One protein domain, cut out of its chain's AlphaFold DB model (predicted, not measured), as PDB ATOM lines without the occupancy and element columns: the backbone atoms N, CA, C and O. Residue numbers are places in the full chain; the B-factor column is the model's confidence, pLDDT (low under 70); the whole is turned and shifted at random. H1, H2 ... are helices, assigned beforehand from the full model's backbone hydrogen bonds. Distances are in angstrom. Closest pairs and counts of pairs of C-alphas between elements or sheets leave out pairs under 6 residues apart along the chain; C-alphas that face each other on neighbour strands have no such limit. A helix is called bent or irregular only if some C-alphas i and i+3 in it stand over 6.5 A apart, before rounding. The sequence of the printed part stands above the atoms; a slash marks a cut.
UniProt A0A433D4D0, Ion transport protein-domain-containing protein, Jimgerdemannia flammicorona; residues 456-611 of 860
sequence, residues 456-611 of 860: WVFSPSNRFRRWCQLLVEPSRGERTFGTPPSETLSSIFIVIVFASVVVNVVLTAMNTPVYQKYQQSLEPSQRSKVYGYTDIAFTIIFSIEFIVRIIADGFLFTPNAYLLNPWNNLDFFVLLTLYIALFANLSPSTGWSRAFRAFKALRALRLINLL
ATOM      1  N   TRP A 456      24.329  74.513   6.233       78.25
ATOM      2  CA  TRP A 456      25.106  74.481   7.483       78.25
ATOM      3  C   TRP A 456      24.289  74.212   8.764       78.25
ATOM      4  O   TRP A 456      24.867  74.076   9.840       78.25
ATOM      5  N   VAL A 457      22.970  74.030   8.645       80.88
ATOM      6  CA  VAL A 457      22.037  73.766   9.754       80.88
ATOM      7  C   VAL A 457      21.664  72.281   9.830       80.88
ATOM      8  O   VAL A 457      21.612  71.698  10.913       80.88
ATOM      9  N   PHE A 458      21.435  71.622   8.690       81.69
ATOM     10  CA  PHE A 458      20.885  70.265   8.650       81.69
ATOM     11  C   PHE A 458      21.978  69.199   8.456       81.69
ATOM     12  O   PHE A 458      22.449  68.923   7.350       81.69
ATOM     13  N   SER A 459      22.349  68.542   9.556       79.69
ATOM     14  CA  SER A 459      23.213  67.349   9.558       79.69
ATOM     15  C   SER A 459      22.563  66.152   8.825       79.69
ATOM     16  O   SER A 459      21.334  66.031   8.867       79.69
ATOM     17  N   PRO A 460      23.337  65.216   8.231       74.31
ATOM     18  CA  PRO A 460      22.820  63.963   7.647       74.31
ATOM     19  C   PRO A 460      22.022  63.077   8.628       74.31
ATOM     20  O   PRO A 460      21.234  62.211   8.233       74.31
ATOM     21  N   SER A 461      22.208  63.284   9.933       78.75
ATOM     22  CA  SER A 461      21.472  62.592  10.997       78.75
ATOM     23  C   SER A 461      20.070  63.158  11.266       78.75
ATOM     24  O   SER A 461      19.292  62.522  11.976       78.75
ATOM     25  N   ASN A 462      19.722  64.328  10.724       86.25
ATOM     26  CA  ASN A 462      18.463  64.999  11.040       86.25
ATOM     27  C   ASN A 462      17.257  64.309  10.363       86.25
ATOM     28  O   ASN A 462      17.292  64.009   9.167       86.25
ATOM     29  N   ARG A 463      16.168  64.084  11.116       87.56
ATOM     30  CA  ARG A 463      14.975  63.353  10.634       87.56
ATOM     31  C   ARG A 463      14.279  64.082   9.484       87.56
ATOM     32  O   ARG A 463      13.855  63.441   8.528       87.56
ATOM     33  N   PHE A 464      14.219  65.413   9.552       88.50
ATOM     34  CA  PHE A 464      13.568  66.236   8.532       88.50
ATOM     35  C   PHE A 464      14.296  66.169   7.180       88.50
ATOM     36  O   PHE A 464      13.669  65.957   6.148       88.50
ATOM     37  N   ARG A 465      15.636  66.227   7.188       87.88
ATOM     38  CA  ARG A 465      16.452  66.071   5.972       87.88
ATOM     39  C   ARG A 465      16.274  64.689   5.347       87.88
ATOM     40  O   ARG A 465      16.119  64.606   4.135       87.88
ATOM     41  N   ARG A 466      16.245  63.620   6.153       87.19
ATOM     42  CA  ARG A 466      15.981  62.254   5.663       87.19
ATOM     43  C   ARG A 466      14.600  62.132   5.027       87.19
ATOM     44  O   ARG A 466      14.472  61.532   3.970       87.19
ATOM     45  N   TRP A 467      13.582  62.751   5.622       88.94
ATOM     46  CA  TRP A 467      12.245  62.785   5.031       88.94
ATOM     47  C   TRP A 467      12.224  63.524   3.682       88.94
ATOM     48  O   TRP A 467      11.718  62.981   2.704       88.94
ATOM     49  N   CYS A 468      12.868  64.693   3.575       89.25
ATOM     50  CA  CYS A 468      13.020  65.382   2.286       89.25
ATOM     51  C   CYS A 468      13.824  64.555   1.261       89.25
ATOM     52  O   CYS A 468      13.498  64.564   0.078       89.25
ATOM     53  N   GLN A 469      14.844  63.807   1.700       88.69
ATOM     54  CA  GLN A 469      15.632  62.909   0.842       88.69
ATOM     55  C   GLN A 469      14.835  61.701   0.333       88.69
ATOM     56  O   GLN A 469      15.146  61.195  -0.743       88.69
ATOM     57  N   LEU A 470      13.820  61.244   1.075       88.62
ATOM     58  CA  LEU A 470      12.907  60.190   0.619       88.62
ATOM     59  C   LEU A 470      11.975  60.672  -0.502       88.62
ATOM     60  O   LEU A 470      11.587  59.870  -1.350       88.62
ATOM     61  N   LEU A 471      11.630  61.964  -0.491       89.19
ATOM     62  CA  LEU A 471      10.673  62.589  -1.406       89.19
ATOM     63  C   LEU A 471      11.297  63.031  -2.742       89.19
ATOM     64  O   LEU A 471      10.587  63.142  -3.733       89.19
ATOM     65  N   VAL A 472      12.602  63.324  -2.770       88.44
ATOM     66  CA  VAL A 472      13.286  63.872  -3.952       88.44
ATOM     67  C   VAL A 472      14.521  63.049  -4.294       88.44
ATOM     68  O   VAL A 472      15.364  62.764  -3.437       88.44
ATOM     69  N   GLU A 473      14.681  62.741  -5.576       85.00
ATOM     70  CA  GLU A 473      15.926  62.225  -6.142       85.00
ATOM     71  C   GLU A 473      17.099  63.205  -5.965       85.00
ATOM     72  O   GLU A 473      16.901  64.421  -5.912       85.00
ATOM     73  N   PRO A 474      18.338  62.705  -5.830       83.19
ATOM     74  CA  PRO A 474      19.501  63.571  -5.714       83.19
ATOM     75  C   PRO A 474      19.674  64.462  -6.939       83.19
ATOM     76  O   PRO A 474      19.689  64.001  -8.078       83.19
ATOM     77  N   SER A 475      19.907  65.745  -6.683       80.19
ATOM     78  CA  SER A 475      20.115  66.758  -7.719       80.19
ATOM     79  C   SER A 475      21.321  66.475  -8.617       80.19
ATOM     80  O   SER A 475      21.338  66.908  -9.768       80.19
ATOM     81  N   ARG A 476      22.346  65.780  -8.111       78.00
ATOM     82  CA  ARG A 476      23.547  65.418  -8.872       78.00
ATOM     83  C   ARG A 476      24.190  64.157  -8.300       78.00
ATOM     84  O   ARG A 476      24.543  64.127  -7.125       78.00
ATOM     85  N   GLY A 477      24.423  63.162  -9.160       75.00
ATOM     86  CA  GLY A 477      25.068  61.901  -8.788       75.00
ATOM     87  C   GLY A 477      24.295  61.113  -7.724       75.00
ATOM     88  O   GLY A 477      23.109  61.326  -7.511       75.00
ATOM     89  N   GLU A 478      24.980  60.200  -7.040       75.06
ATOM     90  CA  GLU A 478      24.414  59.426  -5.928       75.06
ATOM     91  C   GLU A 478      24.728  60.103  -4.577       75.06
ATOM     92  O   GLU A 478      25.775  60.745  -4.406       75.06
ATOM     93  N   ARG A 479      23.832  59.972  -3.589       79.75
ATOM     94  CA  ARG A 479      24.081  60.445  -2.214       79.75
ATOM     95  C   ARG A 479      25.033  59.472  -1.521       79.75
ATOM     96  O   ARG A 479      24.700  58.307  -1.354       79.75
ATOM     97  N   THR A 480      26.212  59.942  -1.112       70.56
ATOM     98  CA  THR A 480      27.198  59.110  -0.398       70.56
ATOM     99  C   THR A 480      26.807  58.871   1.059       70.56
ATOM    100  O   THR A 480      26.969  57.762   1.554       70.56
ATOM    101  N   PHE A 481      26.267  59.897   1.727       69.19
ATOM    102  CA  PHE A 481      25.778  59.847   3.107       69.19
ATOM    103  C   PHE A 481      24.349  60.411   3.149       69.19
ATOM    104  O   PHE A 481      24.123  61.611   3.279       69.19
ATOM    105  N   GLY A 482      23.353  59.546   2.960       73.75
ATOM    106  CA  GLY A 482      21.943  59.934   2.922       73.75
ATOM    107  C   GLY A 482      21.040  58.741   2.642       73.75
ATOM    108  O   GLY A 482      21.521  57.658   2.311       73.75
ATOM    109  N   THR A 483      19.733  58.923   2.793       80.88
ATOM    110  CA  THR A 483      18.770  57.872   2.445       80.88
ATOM    111  C   THR A 483      18.502  57.875   0.936       80.88
ATOM    112  O   THR A 483      18.353  58.960   0.356       80.88
ATOM    113  N   PRO A 484      18.437  56.700   0.277       80.56
ATOM    114  CA  PRO A 484      17.953  56.625  -1.094       80.56
ATOM    115  C   PRO A 484      16.482  57.072  -1.146       80.56
ATOM    116  O   PRO A 484      15.760  56.890  -0.160       80.56
ATOM    117  N   PRO A 485      16.034  57.682  -2.255       85.69
ATOM    118  CA  PRO A 485      14.633  58.046  -2.421       85.69
ATOM    119  C   PRO A 485      13.759  56.786  -2.406       85.69
ATOM    120  O   PRO A 485      14.151  55.743  -2.926       85.69
ATOM    121  N   SER A 486      12.569  56.873  -1.814       87.25
ATOM    122  CA  SER A 486      11.591  55.786  -1.934       87.25
ATOM    123  C   SER A 486      10.916  55.865  -3.301       87.25
ATOM    124  O   SER A 486      10.424  56.937  -3.660       87.25
ATOM    125  N   GLU A 487      10.844  54.750  -4.031       84.31
ATOM    126  CA  GLU A 487      10.313  54.727  -5.404       84.31
ATOM    127  C   GLU A 487       8.886  55.282  -5.497       84.31
ATOM    128  O   GLU A 487       8.569  56.035  -6.413       84.31
ATOM    129  N   THR A 488       8.030  54.986  -4.517       87.44
ATOM    130  CA  THR A 488       6.624  55.403  -4.528       87.44
ATOM    131  C   THR A 488       6.435  56.883  -4.196       87.44
ATOM    132  O   THR A 488       5.822  57.601  -4.983       87.44
ATOM    133  N   LEU A 489       6.970  57.377  -3.070       87.56
ATOM    134  CA  LEU A 489       6.778  58.781  -2.669       87.56
ATOM    135  C   LEU A 489       7.483  59.752  -3.620       87.56
ATOM    136  O   LEU A 489       6.913  60.794  -3.939       87.56
ATOM    137  N   SER A 490       8.679  59.395  -4.096       87.69
ATOM    138  CA  SER A 490       9.410  60.201  -5.077       87.69
ATOM    139  C   SER A 490       8.634  60.293  -6.391       87.69
ATOM    140  O   SER A 490       8.407  61.390  -6.899       87.69
ATOM    141  N   SER A 491       8.115  59.164  -6.890       87.62
ATOM    142  CA  SER A 491       7.299  59.152  -8.112       87.62
ATOM    143  C   SER A 491       6.023  59.979  -7.964       87.62
ATOM    144  O   SER A 491       5.704  60.769  -8.850       87.62
ATOM    145  N   ILE A 492       5.307  59.859  -6.840       91.31
ATOM    146  CA  ILE A 492       4.093  60.651  -6.582       91.31
ATOM    147  C   ILE A 492       4.422  62.147  -6.569       91.31
ATOM    148  O   ILE A 492       3.719  62.939  -7.196       91.31
ATOM    149  N   PHE A 493       5.499  62.539  -5.890       90.38
ATOM    150  CA  PHE A 493       5.912  63.936  -5.822       90.38
ATOM    151  C   PHE A 493       6.284  64.497  -7.202       90.38
ATOM    152  O   PHE A 493       5.806  65.570  -7.578       90.38
ATOM    153  N   ILE A 494       7.056  63.743  -7.991       87.25
ATOM    154  CA  ILE A 494       7.409  64.105  -9.368       87.25
ATOM    155  C   ILE A 494       6.150  64.242 -10.232       87.25
ATOM    156  O   ILE A 494       6.027  65.225 -10.958       87.25
ATOM    157  N   VAL A 495       5.189  63.317 -10.124       89.38
ATOM    158  CA  VAL A 495       3.920  63.365 -10.874       89.38
ATOM    159  C   VAL A 495       3.075  64.581 -10.487       89.38
ATOM    160  O   VAL A 495       2.502  65.220 -11.367       89.38
ATOM    161  N   ILE A 496       3.019  64.951  -9.203       91.31
ATOM    162  CA  ILE A 496       2.286  66.143  -8.738       91.31
ATOM    163  C   ILE A 496       2.921  67.420  -9.290       91.31
ATOM    164  O   ILE A 496       2.225  68.261  -9.868       91.31
ATOM    165  N   VAL A 497       4.241  67.565  -9.144       89.25
ATOM    166  CA  VAL A 497       4.975  68.715  -9.689       89.25
ATOM    167  C   VAL A 497       4.791  68.769 -11.205       89.25
ATOM    168  O   VAL A 497       4.460  69.822 -11.748       89.25
ATOM    169  N   PHE A 498       4.896  67.631 -11.885       87.00
ATOM    170  CA  PHE A 498       4.682  67.525 -13.322       87.00
ATOM    171  C   PHE A 498       3.280  67.975 -13.747       87.00
ATOM    172  O   PHE A 498       3.150  68.857 -14.599       87.00
ATOM    173  N   ALA A 499       2.233  67.425 -13.129       90.81
ATOM    174  CA  ALA A 499       0.855  67.800 -13.419       90.81
ATOM    175  C   ALA A 499       0.644  69.302 -13.194       90.81
ATOM    176  O   ALA A 499       0.033  69.970 -14.026       90.81
ATOM    177  N   SER A 500       1.220  69.862 -12.125       90.50
ATOM    178  CA  SER A 500       1.138  71.299 -11.857       90.50
ATOM    179  C   SER A 500       1.842  72.144 -12.926       90.50
ATOM    180  O   SER A 500       1.300  73.170 -13.325       90.50
ATOM    181  N   VAL A 501       2.986  71.707 -13.466       89.56
ATOM    182  CA  VAL A 501       3.667  72.390 -14.580       89.56
ATOM    183  C   VAL A 501       2.813  72.346 -15.845       89.56
ATOM    184  O   VAL A 501       2.615  73.389 -16.467       89.56
ATOM    185  N   VAL A 502       2.264  71.183 -16.208       90.19
ATOM    186  CA  VAL A 502       1.421  71.032 -17.407       90.19
ATOM    187  C   VAL A 502       0.159  71.882 -17.303       90.19
ATOM    188  O   VAL A 502      -0.120  72.667 -18.210       90.19
ATOM    189  N   VAL A 503      -0.570  71.784 -16.188       91.81
ATOM    190  CA  VAL A 503      -1.778  72.589 -15.952       91.81
ATOM    191  C   VAL A 503      -1.436  74.071 -15.994       91.81
ATOM    192  O   VAL A 503      -2.132  74.842 -16.654       91.81
ATOM    193  N   ASN A 504      -0.332  74.474 -15.361       88.81
ATOM    194  CA  ASN A 504       0.099  75.860 -15.392       88.81
ATOM    195  C   ASN A 504       0.347  76.315 -16.836       88.81
ATOM    196  O   ASN A 504      -0.231  77.322 -17.241       88.81
ATOM    197  N   VAL A 505       1.117  75.557 -17.635       88.81
ATOM    198  CA  VAL A 505       1.404  75.843 -19.058       88.81
ATOM    199  C   VAL A 505       0.120  75.993 -19.876       88.81
ATOM    200  O   VAL A 505      -0.052  77.032 -20.521       88.81
ATOM    201  N   VAL A 506      -0.805  75.034 -19.777       90.06
ATOM    202  CA  VAL A 506      -2.111  75.079 -20.458       90.06
ATOM    203  C   VAL A 506      -2.882  76.343 -20.073       90.06
ATOM    204  O   VAL A 506      -3.383  77.049 -20.949       90.06
ATOM    205  N   LEU A 507      -2.901  76.708 -18.789       88.88
ATOM    206  CA  LEU A 507      -3.640  77.881 -18.323       88.88
ATOM    207  C   LEU A 507      -3.130  79.211 -18.891       88.88
ATOM    208  O   LEU A 507      -3.962  80.089 -19.102       88.88
ATOM    209  N   THR A 508      -1.833  79.392 -19.199       84.19
ATOM    210  CA  THR A 508      -1.431  80.604 -19.964       84.19
ATOM    211  C   THR A 508      -1.429  80.465 -21.464       84.19
ATOM    212  O   THR A 508      -1.546  81.497 -22.111       84.19
ATOM    213  N   ALA A 509      -1.412  79.255 -22.024       86.56
ATOM    214  CA  ALA A 509      -1.777  79.097 -23.431       86.56
ATOM    215  C   ALA A 509      -3.228  79.566 -23.667       86.56
ATOM    216  O   ALA A 509      -3.507  80.263 -24.636       86.56
ATOM    217  N   MET A 510      -4.134  79.276 -22.723       87.81
ATOM    218  CA  MET A 510      -5.518  79.766 -22.755       87.81
ATOM    219  C   MET A 510      -5.647  81.275 -22.475       87.81
ATOM    220  O   MET A 510      -6.612  81.900 -22.912       87.81
ATOM    221  N   ASN A 511      -4.693  81.881 -21.763       85.19
ATOM    222  CA  ASN A 511      -4.727  83.295 -21.383       85.19
ATOM    223  C   ASN A 511      -4.260  84.216 -22.532       85.19
ATOM    224  O   ASN A 511      -3.228  84.885 -22.438       85.19
ATOM    225  N   THR A 512      -5.018  84.237 -23.629       87.19
ATOM    226  CA  THR A 512      -4.731  85.056 -24.817       87.19
ATOM    227  C   THR A 512      -4.948  86.557 -24.555       87.19
ATOM    228  O   THR A 512      -5.759  86.929 -23.700       87.19
ATOM    229  N   PRO A 513      -4.286  87.464 -25.306       83.75
ATOM    230  CA  PRO A 513      -4.518  88.906 -25.167       83.75
ATOM    231  C   PRO A 513      -5.977  89.299 -25.458       83.75
ATOM    232  O   PRO A 513      -6.505  90.220 -24.837       83.75
ATOM    233  N   VAL A 514      -6.655  88.569 -26.349       87.94
ATOM    234  CA  VAL A 514      -8.082  88.758 -26.656       87.94
ATOM    235  C   VAL A 514      -8.948  88.426 -25.441       87.94
ATOM    236  O   VAL A 514      -9.827  89.208 -25.083       87.94
ATOM    237  N   TYR A 515      -8.660  87.315 -24.760       86.50
ATOM    238  CA  TYR A 515      -9.363  86.934 -23.538       86.50
ATOM    239  C   TYR A 515      -9.160  87.959 -22.413       86.50
ATOM    240  O   TYR A 515     -10.120  88.344 -21.745       86.50
ATOM    241  N   GLN A 516      -7.932  88.463 -22.236       82.19
ATOM    242  CA  GLN A 516      -7.645  89.523 -21.260       82.19
ATOM    243  C   GLN A 516      -8.415  90.809 -21.571       82.19
ATOM    244  O   GLN A 516      -8.978  91.414 -20.659       82.19
ATOM    245  N   LYS A 517      -8.491  91.201 -22.851       85.44
ATOM    246  CA  LYS A 517      -9.279  92.361 -23.290       85.44
ATOM    247  C   LYS A 517     -10.769  92.170 -22.992       85.44
ATOM    248  O   LYS A 517     -11.380  93.072 -22.428       85.44
ATOM    249  N   TYR A 518     -11.325  90.997 -23.299       87.25
ATOM    250  CA  TYR A 518     -12.719  90.654 -22.994       87.25
ATOM    251  C   TYR A 518     -13.016  90.719 -21.481       87.25
ATOM    252  O   TYR A 518     -13.981  91.348 -21.051       87.25
ATOM    253  N   GLN A 519     -12.134  90.158 -20.649       84.38
ATOM    254  CA  GLN A 519     -12.224  90.245 -19.182       84.38
ATOM    255  C   GLN A 519     -12.099  91.681 -18.650       84.38
ATOM    256  O   GLN A 519     -12.673  92.022 -17.612       84.38
ATOM    257  N   GLN A 520     -11.331  92.533 -19.332       83.31
ATOM    258  CA  GLN A 520     -11.170  93.933 -18.949       83.31
ATOM    259  C   GLN A 520     -12.396  94.779 -19.313       83.31
ATOM    260  O   GLN A 520     -12.698  95.709 -18.565       83.31
ATOM    261  N   SER A 521     -13.109  94.440 -20.397       85.38
ATOM    262  CA  SER A 521     -14.365  95.099 -20.786       85.38
ATOM    263  C   SER A 521     -15.569  94.735 -19.913       85.38
ATOM    264  O   SER A 521     -16.545  95.476 -19.911       85.38
ATOM    265  N   LEU A 522     -15.512  93.624 -19.171       88.25
ATOM    266  CA  LEU A 522     -16.560  93.236 -18.225       88.25
ATOM    267  C   LEU A 522     -16.514  94.088 -16.946       88.25
ATOM    268  O   LEU A 522     -15.444  94.539 -16.512       88.25
ATOM    269  N   GLU A 523     -17.678  94.259 -16.315       85.44
ATOM    270  CA  GLU A 523     -17.802  94.947 -15.029       85.44
ATOM    271  C   GLU A 523     -16.924  94.292 -13.942       85.44
ATOM    272  O   GLU A 523     -16.696  93.077 -13.967       85.44
ATOM    273  N   PRO A 524     -16.444  95.053 -12.934       80.31
ATOM    274  CA  PRO A 524     -15.572  94.520 -11.883       80.31
ATOM    275  C   PRO A 524     -16.156  93.325 -11.115       80.31
ATOM    276  O   PRO A 524     -15.394  92.481 -10.648       80.31
ATOM    277  N   SER A 525     -17.487  93.258 -10.996       78.44
ATOM    278  CA  SER A 525     -18.248  92.171 -10.360       78.44
ATOM    279  C   SER A 525     -18.242  90.875 -11.180       78.44
ATOM    280  O   SER A 525     -18.291  89.788 -10.608       78.44
ATOM    281  N   GLN A 526     -18.144  90.980 -12.508       76.81
ATOM    282  CA  GLN A 526     -18.168  89.857 -13.454       76.81
ATOM    283  C   GLN A 526     -16.764  89.406 -13.886       76.81
ATOM    284  O   GLN A 526     -16.605  88.359 -14.516       76.81
ATOM    285  N   ARG A 527     -15.727  90.178 -13.542       81.31
ATOM    286  CA  ARG A 527     -14.337  89.868 -13.883       81.31
ATOM    287  C   ARG A 527     -13.835  88.648 -13.110       81.31
ATOM    288  O   ARG A 527     -13.680  88.674 -11.888       81.31
ATOM    289  N   SER A 528     -13.462  87.603 -13.840       78.56
ATOM    290  CA  SER A 528     -12.833  86.419 -13.261       78.56
ATOM    291  C   SER A 528     -11.369  86.701 -12.924       78.56
ATOM    292  O   SER A 528     -10.543  86.955 -13.800       78.56
ATOM    293  N   LYS A 529     -11.020  86.611 -11.635       81.25
ATOM    294  CA  LYS A 529      -9.627  86.685 -11.148       81.25
ATOM    295  C   LYS A 529      -8.954  85.310 -11.055       81.25
ATOM    296  O   LYS A 529      -7.886  85.200 -10.455       81.25
ATOM    297  N   VAL A 530      -9.553  84.272 -11.650       85.00
ATOM    298  CA  VAL A 530      -9.075  82.879 -11.562       85.00
ATOM    299  C   VAL A 530      -7.603  82.772 -11.962       85.00
ATOM    300  O   VAL A 530      -6.822  82.235 -11.188       85.00
ATOM    301  N   TYR A 531      -7.196  83.386 -13.078       84.19
ATOM    302  CA  TYR A 531      -5.802  83.346 -13.544       84.19
ATOM    303  C   TYR A 531      -4.801  83.995 -12.573       84.19
ATOM    304  O   TYR A 531      -3.675  83.525 -12.432       84.19
ATOM    305  N   GLY A 532      -5.209  85.055 -11.870       81.19
ATOM    306  CA  GLY A 532      -4.368  85.696 -10.857       81.19
ATOM    307  C   GLY A 532      -4.166  84.802  -9.632       81.19
ATOM    308  O   GLY A 532      -3.047  84.670  -9.142       81.19
ATOM    309  N   TYR A 533      -5.226  84.135  -9.171       87.62
ATOM    310  CA  TYR A 533      -5.133  83.193  -8.054       87.62
ATOM    311  C   TYR A 533      -4.367  81.923  -8.421       87.62
ATOM    312  O   TYR A 533      -3.578  81.439  -7.612       87.62
ATOM    313  N   THR A 534      -4.542  81.407  -9.640       87.81
ATOM    314  CA  THR A 534      -3.773  80.249 -10.108       87.81
ATOM    315  C   THR A 534      -2.284  80.569 -10.207       87.81
ATOM    316  O   THR A 534      -1.475  79.755  -9.776       87.81
ATOM    317  N   ASP A 535      -1.905  81.764 -10.683       85.62
ATOM    318  CA  ASP A 535      -0.498  82.191 -10.742       85.62
ATOM    319  C   ASP A 535       0.150  82.193  -9.343       85.62
ATOM    320  O   ASP A 535       1.276  81.712  -9.171       85.62
ATOM    321  N   ILE A 536      -0.572  82.671  -8.322       88.69
ATOM    322  CA  ILE A 536      -0.113  82.653  -6.924       88.69
ATOM    323  C   ILE A 536      -0.013  81.210  -6.408       88.69
ATOM    324  O   ILE A 536       1.012  80.831  -5.842       88.69
ATOM    325  N   ALA A 537      -1.041  80.387  -6.640       91.38
ATOM    326  CA  ALA A 537      -1.079  78.998  -6.187       91.38
ATOM    327  C   ALA A 537       0.081  78.166  -6.759       91.38
ATOM    328  O   ALA A 537       0.774  77.476  -6.009       91.38
ATOM    329  N   PHE A 538       0.359  78.275  -8.062       90.56
ATOM    330  CA  PHE A 538       1.491  77.576  -8.678       90.56
ATOM    331  C   PHE A 538       2.840  78.104  -8.187       90.56
ATOM    332  O   PHE A 538       3.747  77.309  -7.951       90.56
ATOM    333  N   THR A 539       2.970  79.415  -7.956       89.38
ATOM    334  CA  THR A 539       4.195  79.988  -7.371       89.38
ATOM    335  C   THR A 539       4.478  79.389  -5.991       89.38
ATOM    336  O   THR A 539       5.620  79.036  -5.699       89.38
ATOM    337  N   ILE A 540       3.447  79.183  -5.165       92.75
ATOM    338  CA  ILE A 540       3.579  78.530  -3.854       92.75
ATOM    339  C   ILE A 540       4.005  77.065  -4.006       92.75
ATOM    340  O   ILE A 540       4.968  76.648  -3.361       92.75
ATOM    341  N   ILE A 541       3.346  76.294  -4.878       92.56
ATOM    342  CA  ILE A 541       3.680  74.876  -5.121       92.56
ATOM    343  C   ILE A 541       5.153  74.725  -5.533       92.56
ATOM    344  O   ILE A 541       5.873  73.885  -4.995       92.56
ATOM    345  N   PHE A 542       5.631  75.581  -6.434       91.69
ATOM    346  CA  PHE A 542       7.018  75.543  -6.905       91.69
ATOM    347  C   PHE A 542       8.024  76.036  -5.866       91.69
ATOM    348  O   PHE A 542       9.157  75.560  -5.821       91.69
ATOM    349  N   SER A 543       7.606  76.942  -4.988       93.31
ATOM    350  CA  SER A 543       8.426  77.365  -3.851       93.31
ATOM    351  C   SER A 543       8.600  76.229  -2.844       93.31
ATOM    352  O   SER A 543       9.701  76.028  -2.335       93.31
ATOM    353  N   ILE A 544       7.549  75.438  -2.597       93.38
ATOM    354  CA  ILE A 544       7.629  74.240  -1.748       93.38
ATOM    355  C   ILE A 544       8.602  73.230  -2.356       93.38
ATOM    356  O   ILE A 544       9.488  72.742  -1.657       93.38
ATOM    357  N   GLU A 545       8.489  72.957  -3.655       92.06
ATOM    358  CA  GLU A 545       9.426  72.078  -4.357       92.06
ATOM    359  C   GLU A 545      10.881  72.545  -4.199       92.06
ATOM    360  O   GLU A 545      11.756  71.753  -3.839       92.06
ATOM    361  N   PHE A 546      11.133  73.836  -4.417       92.12
ATOM    362  CA  PHE A 546      12.456  74.440  -4.273       92.12
ATOM    363  C   PHE A 546      13.014  74.290  -2.848       92.12
ATOM    364  O   PHE A 546      14.158  73.865  -2.669       92.12
ATOM    365  N   ILE A 547      12.197  74.562  -1.828       93.00
ATOM    366  CA  ILE A 547      12.591  74.435  -0.418       93.00
ATOM    367  C   ILE A 547      12.923  72.978  -0.069       93.00
ATOM    368  O   ILE A 547      13.961  72.720   0.544       93.00
ATOM    369  N   VAL A 548      12.091  72.016  -0.484       92.00
ATOM    370  CA  VAL A 548      12.335  70.588  -0.215       92.00
ATOM    371  C   VAL A 548      13.669  70.140  -0.823       92.00
ATOM    372  O   VAL A 548      14.456  69.473  -0.143       92.00
ATOM    373  N   ARG A 549      13.966  70.547  -2.065       90.12
ATOM    374  CA  ARG A 549      15.237  70.219  -2.735       90.12
ATOM    375  C   ARG A 549      16.448  70.831  -2.022       90.12
ATOM    376  O   ARG A 549      17.446  70.138  -1.812       90.12
ATOM    377  N   ILE A 550      16.358  72.090  -1.586       90.94
ATOM    378  CA  ILE A 550      17.433  72.756  -0.830       90.94
ATOM    379  C   ILE A 550      17.715  72.048   0.495       90.94
ATOM    380  O   ILE A 550      18.875  71.913   0.888       90.94
ATOM    381  N   ILE A 551      16.682  71.597   1.200       90.44
ATOM    382  CA  ILE A 551      16.864  70.954   2.504       90.44
ATOM    383  C   ILE A 551      17.467  69.553   2.339       90.44
ATOM    384  O   ILE A 551      18.355  69.181   3.116       90.44
ATOM    385  N   ALA A 552      17.048  68.809   1.309       88.06
ATOM    386  CA  ALA A 552      17.562  67.473   1.006       88.06
ATOM    387  C   ALA A 552      19.056  67.482   0.629       88.06
ATOM    388  O   ALA A 552      19.846  66.731   1.222       88.06
ATOM    389  N   ASP A 553      19.432  68.350  -0.319       85.06
ATOM    390  CA  ASP A 553      20.728  68.297  -1.004       85.06
ATOM    391  C   ASP A 553      21.641  69.514  -0.736       85.06
ATOM    392  O   ASP A 553      22.849  69.415  -0.943       85.06
ATOM    393  N   GLY A 554      21.121  70.633  -0.217       86.50
ATOM    394  CA  GLY A 554      21.854  71.888   0.028       86.50
ATOM    395  C   GLY A 554      21.788  72.891  -1.133       86.50
ATOM    396  O   GLY A 554      21.422  72.539  -2.248       86.50
ATOM    397  N   PHE A 555      22.135  74.162  -0.878       87.00
ATOM    398  CA  PHE A 555      22.026  75.242  -1.876       87.00
ATOM    399  C   PHE A 555      23.292  75.434  -2.739       87.00
ATOM    400  O   PHE A 555      23.211  75.268  -3.954       87.00
ATOM    401  N   LEU A 556      24.457  75.739  -2.133       81.31
ATOM    402  CA  LEU A 556      25.710  76.092  -2.843       81.31
ATOM    403  C   LEU A 556      26.974  75.324  -2.400       81.31
ATOM    404  O   LEU A 556      27.912  75.211  -3.180       81.31
ATOM    405  N   PHE A 557      27.020  74.782  -1.176       78.56
ATOM    406  CA  PHE A 557      28.265  74.293  -0.547       78.56
ATOM    407  C   PHE A 557      28.200  72.829  -0.086       78.56
ATOM    408  O   PHE A 557      28.706  72.486   0.978       78.56
ATOM    409  N   THR A 558      27.554  71.978  -0.880       80.69
ATOM    410  CA  THR A 558      27.426  70.530  -0.650       80.69
ATOM    411  C   THR A 558      27.800  69.753  -1.917       80.69
ATOM    412  O   THR A 558      27.650  70.279  -3.024       80.69
ATOM    413  N   PRO A 559      28.258  68.488  -1.819       75.69
ATOM    414  CA  PRO A 559      28.710  67.716  -2.985       75.69
ATOM    415  C   PRO A 559      27.621  67.504  -4.046       75.69
ATOM    416  O   PRO A 559      27.942  67.311  -5.219       75.69
ATOM    417  N   ASN A 560      26.354  67.541  -3.628       81.12
ATOM    418  CA  ASN A 560      25.184  67.341  -4.476       81.12
ATOM    419  C   ASN A 560      24.284  68.594  -4.504       81.12
ATOM    420  O   ASN A 560      23.087  68.465  -4.728       81.12
ATOM    421  N   ALA A 561      24.843  69.785  -4.251       84.50
ATOM    422  CA  ALA A 561      24.082  71.026  -4.107       84.50
ATOM    423  C   ALA A 561      23.129  71.304  -5.277       84.50
ATOM    424  O   ALA A 561      23.439  71.027  -6.440       84.50
ATOM    425  N   TYR A 562      22.000  71.937  -4.961       87.50
ATOM    426  CA  TYR A 562      20.960  72.282  -5.921       87.50
ATOM    427  C   TYR A 562      21.509  73.109  -7.092       87.50
ATOM    428  O   TYR A 562      21.258  72.739  -8.239       87.50
ATOM    429  N   LEU A 563      22.321  74.147  -6.825       87.31
ATOM    430  CA  LEU A 563      22.834  75.032  -7.878       87.31
ATOM    431  C   LEU A 563      23.986  74.447  -8.725       87.31
ATOM    432  O   LEU A 563      24.395  75.024  -9.735       87.31
ATOM    433  N   LEU A 564      24.527  73.287  -8.337       83.44
ATOM    434  CA  LEU A 564      25.546  72.584  -9.127       83.44
ATOM    435  C   LEU A 564      24.947  71.810 -10.308       83.44
ATOM    436  O   LEU A 564      25.705  71.307 -11.145       83.44
ATOM    437  N   ASN A 565      23.620  71.668 -10.357       84.12
ATOM    438  CA  ASN A 565      22.913  71.079 -11.483       84.12
ATOM    439  C   ASN A 565      22.355  72.204 -12.384       84.12
ATOM    440  O   ASN A 565      21.521  72.986 -11.923       84.12
ATOM    441  N   PRO A 566      22.759  72.288 -13.668       83.25
ATOM    442  CA  PRO A 566      22.281  73.330 -14.582       83.25
ATOM    443  C   PRO A 566      20.754  73.320 -14.769       83.25
ATOM    444  O   PRO A 566      20.142  74.377 -14.914       83.25
ATOM    445  N   TRP A 567      20.116  72.152 -14.688       84.19
ATOM    446  CA  TRP A 567      18.666  72.004 -14.841       84.19
ATOM    447  C   TRP A 567      17.880  72.585 -13.666       84.19
ATOM    448  O   TRP A 567      16.835  73.211 -13.845       84.19
ATOM    449  N   ASN A 568      18.435  72.439 -12.465       87.19
ATOM    450  CA  ASN A 568      17.916  73.071 -11.261       87.19
ATOM    451  C   ASN A 568      18.139  74.594 -11.295       87.19
ATOM    452  O   ASN A 568      17.274  75.347 -10.858       87.19
ATOM    453  N   ASN A 569      19.256  75.067 -11.864       87.94
ATOM    454  CA  ASN A 569      19.487  76.505 -12.058       87.94
ATOM    455  C   ASN A 569      18.420  77.132 -12.959       87.94
ATOM    456  O   ASN A 569      17.944  78.228 -12.665       87.94
ATOM    457  N   LEU A 570      18.013  76.423 -14.017       86.62
ATOM    458  CA  LEU A 570      16.915  76.846 -14.883       86.62
ATOM    459  C   LEU A 570      15.591  76.910 -14.110       86.62
ATOM    460  O   LEU A 570      14.900  77.926 -14.185       86.62
ATOM    461  N   ASP A 571      15.246  75.875 -13.337       87.38
ATOM    462  CA  ASP A 571      14.021  75.871 -12.520       87.38
ATOM    463  C   ASP A 571      13.993  77.034 -11.512       87.38
ATOM    464  O   ASP A 571      12.965  77.697 -11.356       87.38
ATOM    465  N   PHE A 572      15.125  77.335 -10.872       89.69
ATOM    466  CA  PHE A 572      15.251  78.479  -9.966       89.69
ATOM    467  C   PHE A 572      15.139  79.823 -10.686       89.69
ATOM    468  O   PHE A 572      14.459  80.726 -10.194       89.69
ATOM    469  N   PHE A 573      15.744  79.954 -11.867       88.81
ATOM    470  CA  PHE A 573      15.597  81.150 -12.691       88.81
ATOM    471  C   PHE A 573      14.132  81.380 -13.079       88.81
ATOM    472  O   PHE A 573      13.613  82.484 -12.924       88.81
ATOM    473  N   VAL A 574      13.419  80.330 -13.497       88.00
ATOM    474  CA  VAL A 574      11.979  80.412 -13.777       88.00
ATOM    475  C   VAL A 574      11.196  80.818 -12.526       88.00
ATOM    476  O   VAL A 574      10.349  81.708 -12.612       88.00
ATOM    477  N   LEU A 575      11.486  80.237 -11.360       90.12
ATOM    478  CA  LEU A 575      10.835  80.623 -10.104       90.12
ATOM    479  C   LEU A 575      11.047  82.113  -9.787       90.12
ATOM    480  O   LEU A 575      10.094  82.805  -9.425       90.12
ATOM    481  N   LEU A 576      12.258  82.637 -10.001       89.25
ATOM    482  CA  LEU A 576      12.562  84.058  -9.832       89.25
ATOM    483  C   LEU A 576      11.698  84.939 -10.750       89.25
ATOM    484  O   LEU A 576      11.148  85.942 -10.293       89.25
ATOM    485  N   THR A 577      11.513  84.550 -12.016       85.69
ATOM    486  CA  THR A 577      10.647  85.303 -12.943       85.69
ATOM    487  C   THR A 577       9.181  85.328 -12.508       85.69
ATOM    488  O   THR A 577       8.510  86.341 -12.704       85.69
ATOM    489  N   LEU A 578       8.683  84.265 -11.860       84.81
ATOM    490  CA  LEU A 578       7.323  84.221 -11.310       84.81
ATOM    491  C   LEU A 578       7.161  85.195 -10.140       84.81
ATOM    492  O   LEU A 578       6.183  85.942 -10.096       84.81
ATOM    493  N   TYR A 579       8.150  85.253  -9.244       87.69
ATOM    494  CA  TYR A 579       8.179  86.244  -8.168       87.69
ATOM    495  C   TYR A 579       8.237  87.671  -8.717       87.69
ATOM    496  O   TYR A 579       7.423  88.503  -8.317       87.69
ATOM    497  N   ILE A 580       9.128  87.952  -9.676       83.50
ATOM    498  CA  ILE A 580       9.227  89.272 -10.323       83.50
ATOM    499  C   ILE A 580       7.883  89.662 -10.950       83.50
ATOM    500  O   ILE A 580       7.429  90.790 -10.780       83.50
ATOM    501  N   ALA A 581       7.211  88.734 -11.631       76.56
ATOM    502  CA  ALA A 581       5.918  89.001 -12.245       76.56
ATOM    503  C   ALA A 581       4.791  89.228 -11.220       76.56
ATOM    504  O   ALA A 581       3.854  89.975 -11.507       76.56
ATOM    505  N   LEU A 582       4.871  88.617 -10.034       79.44
ATOM    506  CA  LEU A 582       3.942  88.856  -8.928       79.44
ATOM    507  C   LEU A 582       4.170  90.244  -8.311       79.44
ATOM    508  O   LEU A 582       3.207  90.991  -8.139       79.44
ATOM    509  N   PHE A 583       5.431  90.625  -8.078       75.56
ATOM    510  CA  PHE A 583       5.808  91.959  -7.596       75.56
ATOM    511  C   PHE A 583       5.517  93.069  -8.613       75.56
ATOM    512  O   PHE A 583       5.120  94.167  -8.231       75.56
ATOM    513  N   ALA A 584       5.629  92.793  -9.914       72.44
ATOM    514  CA  ALA A 584       5.313  93.759 -10.964       72.44
ATOM    515  C   ALA A 584       3.829  94.173 -10.981       72.44
ATOM    516  O   ALA A 584       3.526  95.274 -11.427       72.44
ATOM    517  N   ASN A 585       2.911  93.344 -10.465       66.88
ATOM    518  CA  ASN A 585       1.499  93.727 -10.317       66.88
ATOM    519  C   ASN A 585       1.266  94.736  -9.176       66.88
ATOM    520  O   ASN A 585       0.187  95.318  -9.102       66.88
ATOM    521  N   LEU A 586       2.247  94.918  -8.283       66.81
ATOM    522  CA  LEU A 586       2.189  95.844  -7.146       66.81
ATOM    523  C   LEU A 586       2.840  97.206  -7.456       66.81
ATOM    524  O   LEU A 586       2.564  98.176  -6.758       66.81
ATOM    525  N   SER A 587       3.685  97.300  -8.492       62.97
ATOM    526  CA  SER A 587       4.370  98.541  -8.885       62.97
ATOM    527  C   SER A 587       3.604  99.288  -9.990       62.97
ATOM    528  O   SER A 587       3.120  98.645 -10.923       62.97
ATOM    529  N   PRO A 588       3.531 100.637  -9.965       59.56
ATOM    530  CA  PRO A 588       2.948 101.417 -11.055       59.56
ATOM    531  C   PRO A 588       3.665 101.156 -12.387       59.56
ATOM    532  O   PRO A 588       4.850 100.812 -12.427       59.56
ATOM    533  N   SER A 589       2.904 101.293 -13.478       61.28
ATOM    534  CA  SER A 589       3.231 100.864 -14.838       61.28
ATOM    535  C   SER A 589       4.461 101.565 -15.423       61.28
ATOM    536  O   SER A 589       4.356 102.507 -16.205       61.28
ATOM    537  N   THR A 590       5.645 101.063 -15.105       61.31
ATOM    538  CA  THR A 590       6.833 101.283 -15.927       61.31
ATOM    539  C   THR A 590       6.763 100.354 -17.149       61.31
ATOM    540  O   THR A 590       6.215  99.245 -17.077       61.31
ATOM    541  N   GLY A 591       7.286 100.784 -18.305       64.94
ATOM    542  CA  GLY A 591       7.283  99.999 -19.557       64.94
ATOM    543  C   GLY A 591       7.899  98.594 -19.420       64.94
ATOM    544  O   GLY A 591       7.528  97.672 -20.147       64.94
ATOM    545  N   TRP A 592       8.742  98.398 -18.401       68.81
ATOM    546  CA  TRP A 592       9.330  97.119 -17.992       68.81
ATOM    547  C   TRP A 592       8.305  96.058 -17.569       68.81
ATOM    548  O   TRP A 592       8.551  94.862 -17.720       68.81
ATOM    549  N   SER A 593       7.113  96.464 -17.120       70.88
ATOM    550  CA  SER A 593       6.022  95.542 -16.766       70.88
ATOM    551  C   SER A 593       5.576  94.654 -17.936       70.88
ATOM    552  O   SER A 593       5.055  93.559 -17.715       70.88
ATOM    553  N   ARG A 594       5.760  95.092 -19.192       75.19
ATOM    554  CA  ARG A 594       5.470  94.269 -20.380       75.19
ATOM    555  C   ARG A 594       6.532  93.184 -20.576       75.19
ATOM    556  O   ARG A 594       6.172  92.032 -20.798       75.19
ATOM    557  N   ALA A 595       7.809  93.532 -20.417       75.31
ATOM    558  CA  ALA A 595       8.925  92.591 -20.513       75.31
ATOM    559  C   ALA A 595       8.876  91.535 -19.394       75.31
ATOM    560  O   ALA A 595       8.952  90.338 -19.665       75.31
ATOM    561  N   PHE A 596       8.627  91.946 -18.147       75.19
ATOM    562  CA  PHE A 596       8.481  91.002 -17.032       75.19
ATOM    563  C   PHE A 596       7.256  90.090 -17.173       75.19
ATOM    564  O   PHE A 596       7.307  88.927 -16.774       75.19
ATOM    565  N   ARG A 597       6.172  90.564 -17.803       74.00
ATOM    566  CA  ARG A 597       5.038  89.703 -18.173       74.00
ATOM    567  C   ARG A 597       5.403  88.685 -19.252       74.00
ATOM    568  O   ARG A 597       4.924  87.559 -19.170       74.00
ATOM    569  N   ALA A 598       6.260  89.038 -20.210       79.00
ATOM    570  CA  ALA A 598       6.732  88.103 -21.230       79.00
ATOM    571  C   ALA A 598       7.558  86.953 -20.622       79.00
ATOM    572  O   ALA A 598       7.399  85.806 -21.038       79.00
ATOM    573  N   PHE A 599       8.344  87.210 -19.567       78.62
ATOM    574  CA  PHE A 599       9.087  86.152 -18.869       78.62
ATOM    575  C   PHE A 599       8.203  85.077 -18.228       78.62
ATOM    576  O   PHE A 599       8.679  83.962 -18.029       78.62
ATOM    577  N   LYS A 600       6.900  85.325 -18.009       74.62
ATOM    578  CA  LYS A 600       5.963  84.262 -17.604       74.62
ATOM    579  C   LYS A 600       5.930  83.099 -18.604       74.62
ATOM    580  O   LYS A 600       5.652  81.973 -18.202       74.62
ATOM    581  N   ALA A 601       6.241  83.328 -19.882       80.62
ATOM    582  CA  ALA A 601       6.317  82.263 -20.882       80.62
ATOM    583  C   ALA A 601       7.433  81.240 -20.585       80.62
ATOM    584  O   ALA A 601       7.285  80.062 -20.913       80.62
ATOM    585  N   LEU A 602       8.504  81.643 -19.883       83.12
ATOM    586  CA  LEU A 602       9.659  80.786 -19.581       83.12
ATOM    587  C   LEU A 602       9.320  79.594 -18.682       83.12
ATOM    588  O   LEU A 602      10.066  78.621 -18.654       83.12
ATOM    589  N   ARG A 603       8.170  79.593 -18.002       76.69
ATOM    590  CA  ARG A 603       7.698  78.420 -17.248       76.69
ATOM    591  C   ARG A 603       7.469  77.180 -18.114       76.69
ATOM    592  O   ARG A 603       7.538  76.073 -17.591       76.69
ATOM    593  N   ALA A 604       7.248  77.346 -19.421       81.12
ATOM    594  CA  ALA A 604       7.201  76.225 -20.355       81.12
ATOM    595  C   ALA A 604       8.552  75.494 -20.446       81.12
ATOM    596  O   ALA A 604       8.567  74.292 -20.684       81.12
ATOM    597  N   LEU A 605       9.678  76.164 -20.155       82.38
ATOM    598  CA  LEU A 605      10.998  75.523 -20.104       82.38
ATOM    599  C   LEU A 605      11.086  74.454 -19.011       82.38
ATOM    600  O   LEU A 605      11.879  73.527 -19.133       82.38
ATOM    601  N   ARG A 606      10.225  74.498 -17.987       80.38
ATOM    602  CA  ARG A 606      10.150  73.431 -16.980       80.38
ATOM    603  C   ARG A 606       9.677  72.096 -17.564       80.38
ATOM    604  O   ARG A 606       9.963  71.054 -16.985       80.38
ATOM    605  N   LEU A 607       9.026  72.092 -18.734       79.69
ATOM    606  CA  LEU A 607       8.704  70.862 -19.470       79.69
ATOM    607  C   LEU A 607       9.959  70.168 -20.008       79.69
ATOM    608  O   LEU A 607       9.958  68.953 -20.159       79.69
ATOM    609  N   ILE A 608      11.054  70.893 -20.248       79.56
ATOM    610  CA  ILE A 608      12.337  70.278 -20.623       79.56
ATOM    611  C   ILE A 608      12.838  69.395 -19.479       79.56
ATOM    612  O   ILE A 608      13.402  68.323 -19.705       79.56
ATOM    613  N   ASN A 609      12.544  69.795 -18.237       73.06
ATOM    614  CA  ASN A 609      12.930  69.038 -17.060       73.06
ATOM    615  C   ASN A 609      12.174  67.710 -16.885       73.06
ATOM    616  O   ASN A 609      12.563  66.913 -16.026       73.06
ATOM    617  N   LEU A 610      11.172  67.445 -17.729       72.00
ATOM    618  CA  LEU A 610      10.345  66.243 -17.725       72.00
ATOM    619  C   LEU A 610      10.963  65.061 -18.473       72.00
ATOM    620  O   LEU A 610      10.792  63.918 -18.061       72.00
ATOM    621  N   LEU A 611      11.630  65.323 -19.599       78.38
ATOM    622  CA  LEU A 611      12.064  64.275 -20.518       78.38
ATOM    623  C   LEU A 611      13.585  64.105 -20.420       78.38
ATOM    624  O   LEU A 611      14.315  64.960 -20.927       78.38
TER     625      LEU A 611
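Overview. This is residues 456 to 611 of the 860 residues of the protein "Ion transport protein-domain-containing protein" of Jimgerdemannia flammicorona (UniProt A0A433D4D0). Four helices, H2, H4, H5 and H6, make a loosely aligned up-and-down bundle in which H2 touches H4, H4 touches H5, H5 touches H6 and H6 touches H2. Short H1 packs on one end of this bundle, on H2 and H4; short H3 lies beyond the other end and touches no helix, and residues 521 to 526 stick out there. The printed part has 156 residues with six named helices, H1 to H6 in chain order, and no named strand, and its class is all helix. It is only just loose, close to compact, with a radius of gyration of the C-alphas of 18.3 A, and its outline is elongated, 58 by 32 by 27 A.

Along the chain. Begin at Trp 456 and go on to C-alpha 463 at (14.975, 63.353, 10.634), where H1, residues 463 to 471, begins. Next find H2, residues 487 to 510, which runs 34.3 A from C-alpha 487 at (10.313, 54.727, -5.404). H3 is residues 513 to 521. H4, residues 530 to 553, is 34.8 A long, and H5, residues 566 to 584, 26.8 A. H6, residues 592 to 610, runs 30.9 A to C-alpha 610 at (10.345, 66.243, -17.725); it is neither bent nor irregular, but only just: C-alphas 601 and 604 are 6.1 A apart.

Arrangement. Start with the bundle, four helices each running against the one before it. H2, with residues 497 to 507 alone, touches H4 at a shallow tilt of 31 degrees; their closest C-alphas, Ser 500 and Phe 538, are 7.0 A apart. H4 and H5 form a helical hairpin at a steep tilt of 38 degrees, closest at the C-alphas of Thr 539 and Leu 578, 6.6 A. H5 and H6 form another, at a shallow tilt of 32 degrees, closest at the C-alphas of Ala 581 and Phe 596, 5.8 A. H6 touches H2 at the C-alphas of Ala 604 and Val 505, 6.0 A. H4 and H6 are apart, as are H2 and H5. H1 touches H4 at a steep tilt of 64 degrees, with the C-alphas of Gln 469 and Ala 552 closest at 5.0 A, and touches H2 at the C-alphas of Leu 471 and Ser 490, 4.6 A. In H1 to H5 every O i to N i+4 pair is within hydrogen-bond range; in H6 4 of 15 are, beside 15 of 16 O i to N i+3 pairs.

Size, cuts and confidence. Look for the two farthest C-alphas at Thr 480 and Glu 523, 59.4 A apart. The links H1 to H2 and H4 to H5 are long, and the printed part has no cut. Mean pLDDT of the printed part is 83.4; residue 481 and residues 585 to 592 are under 70.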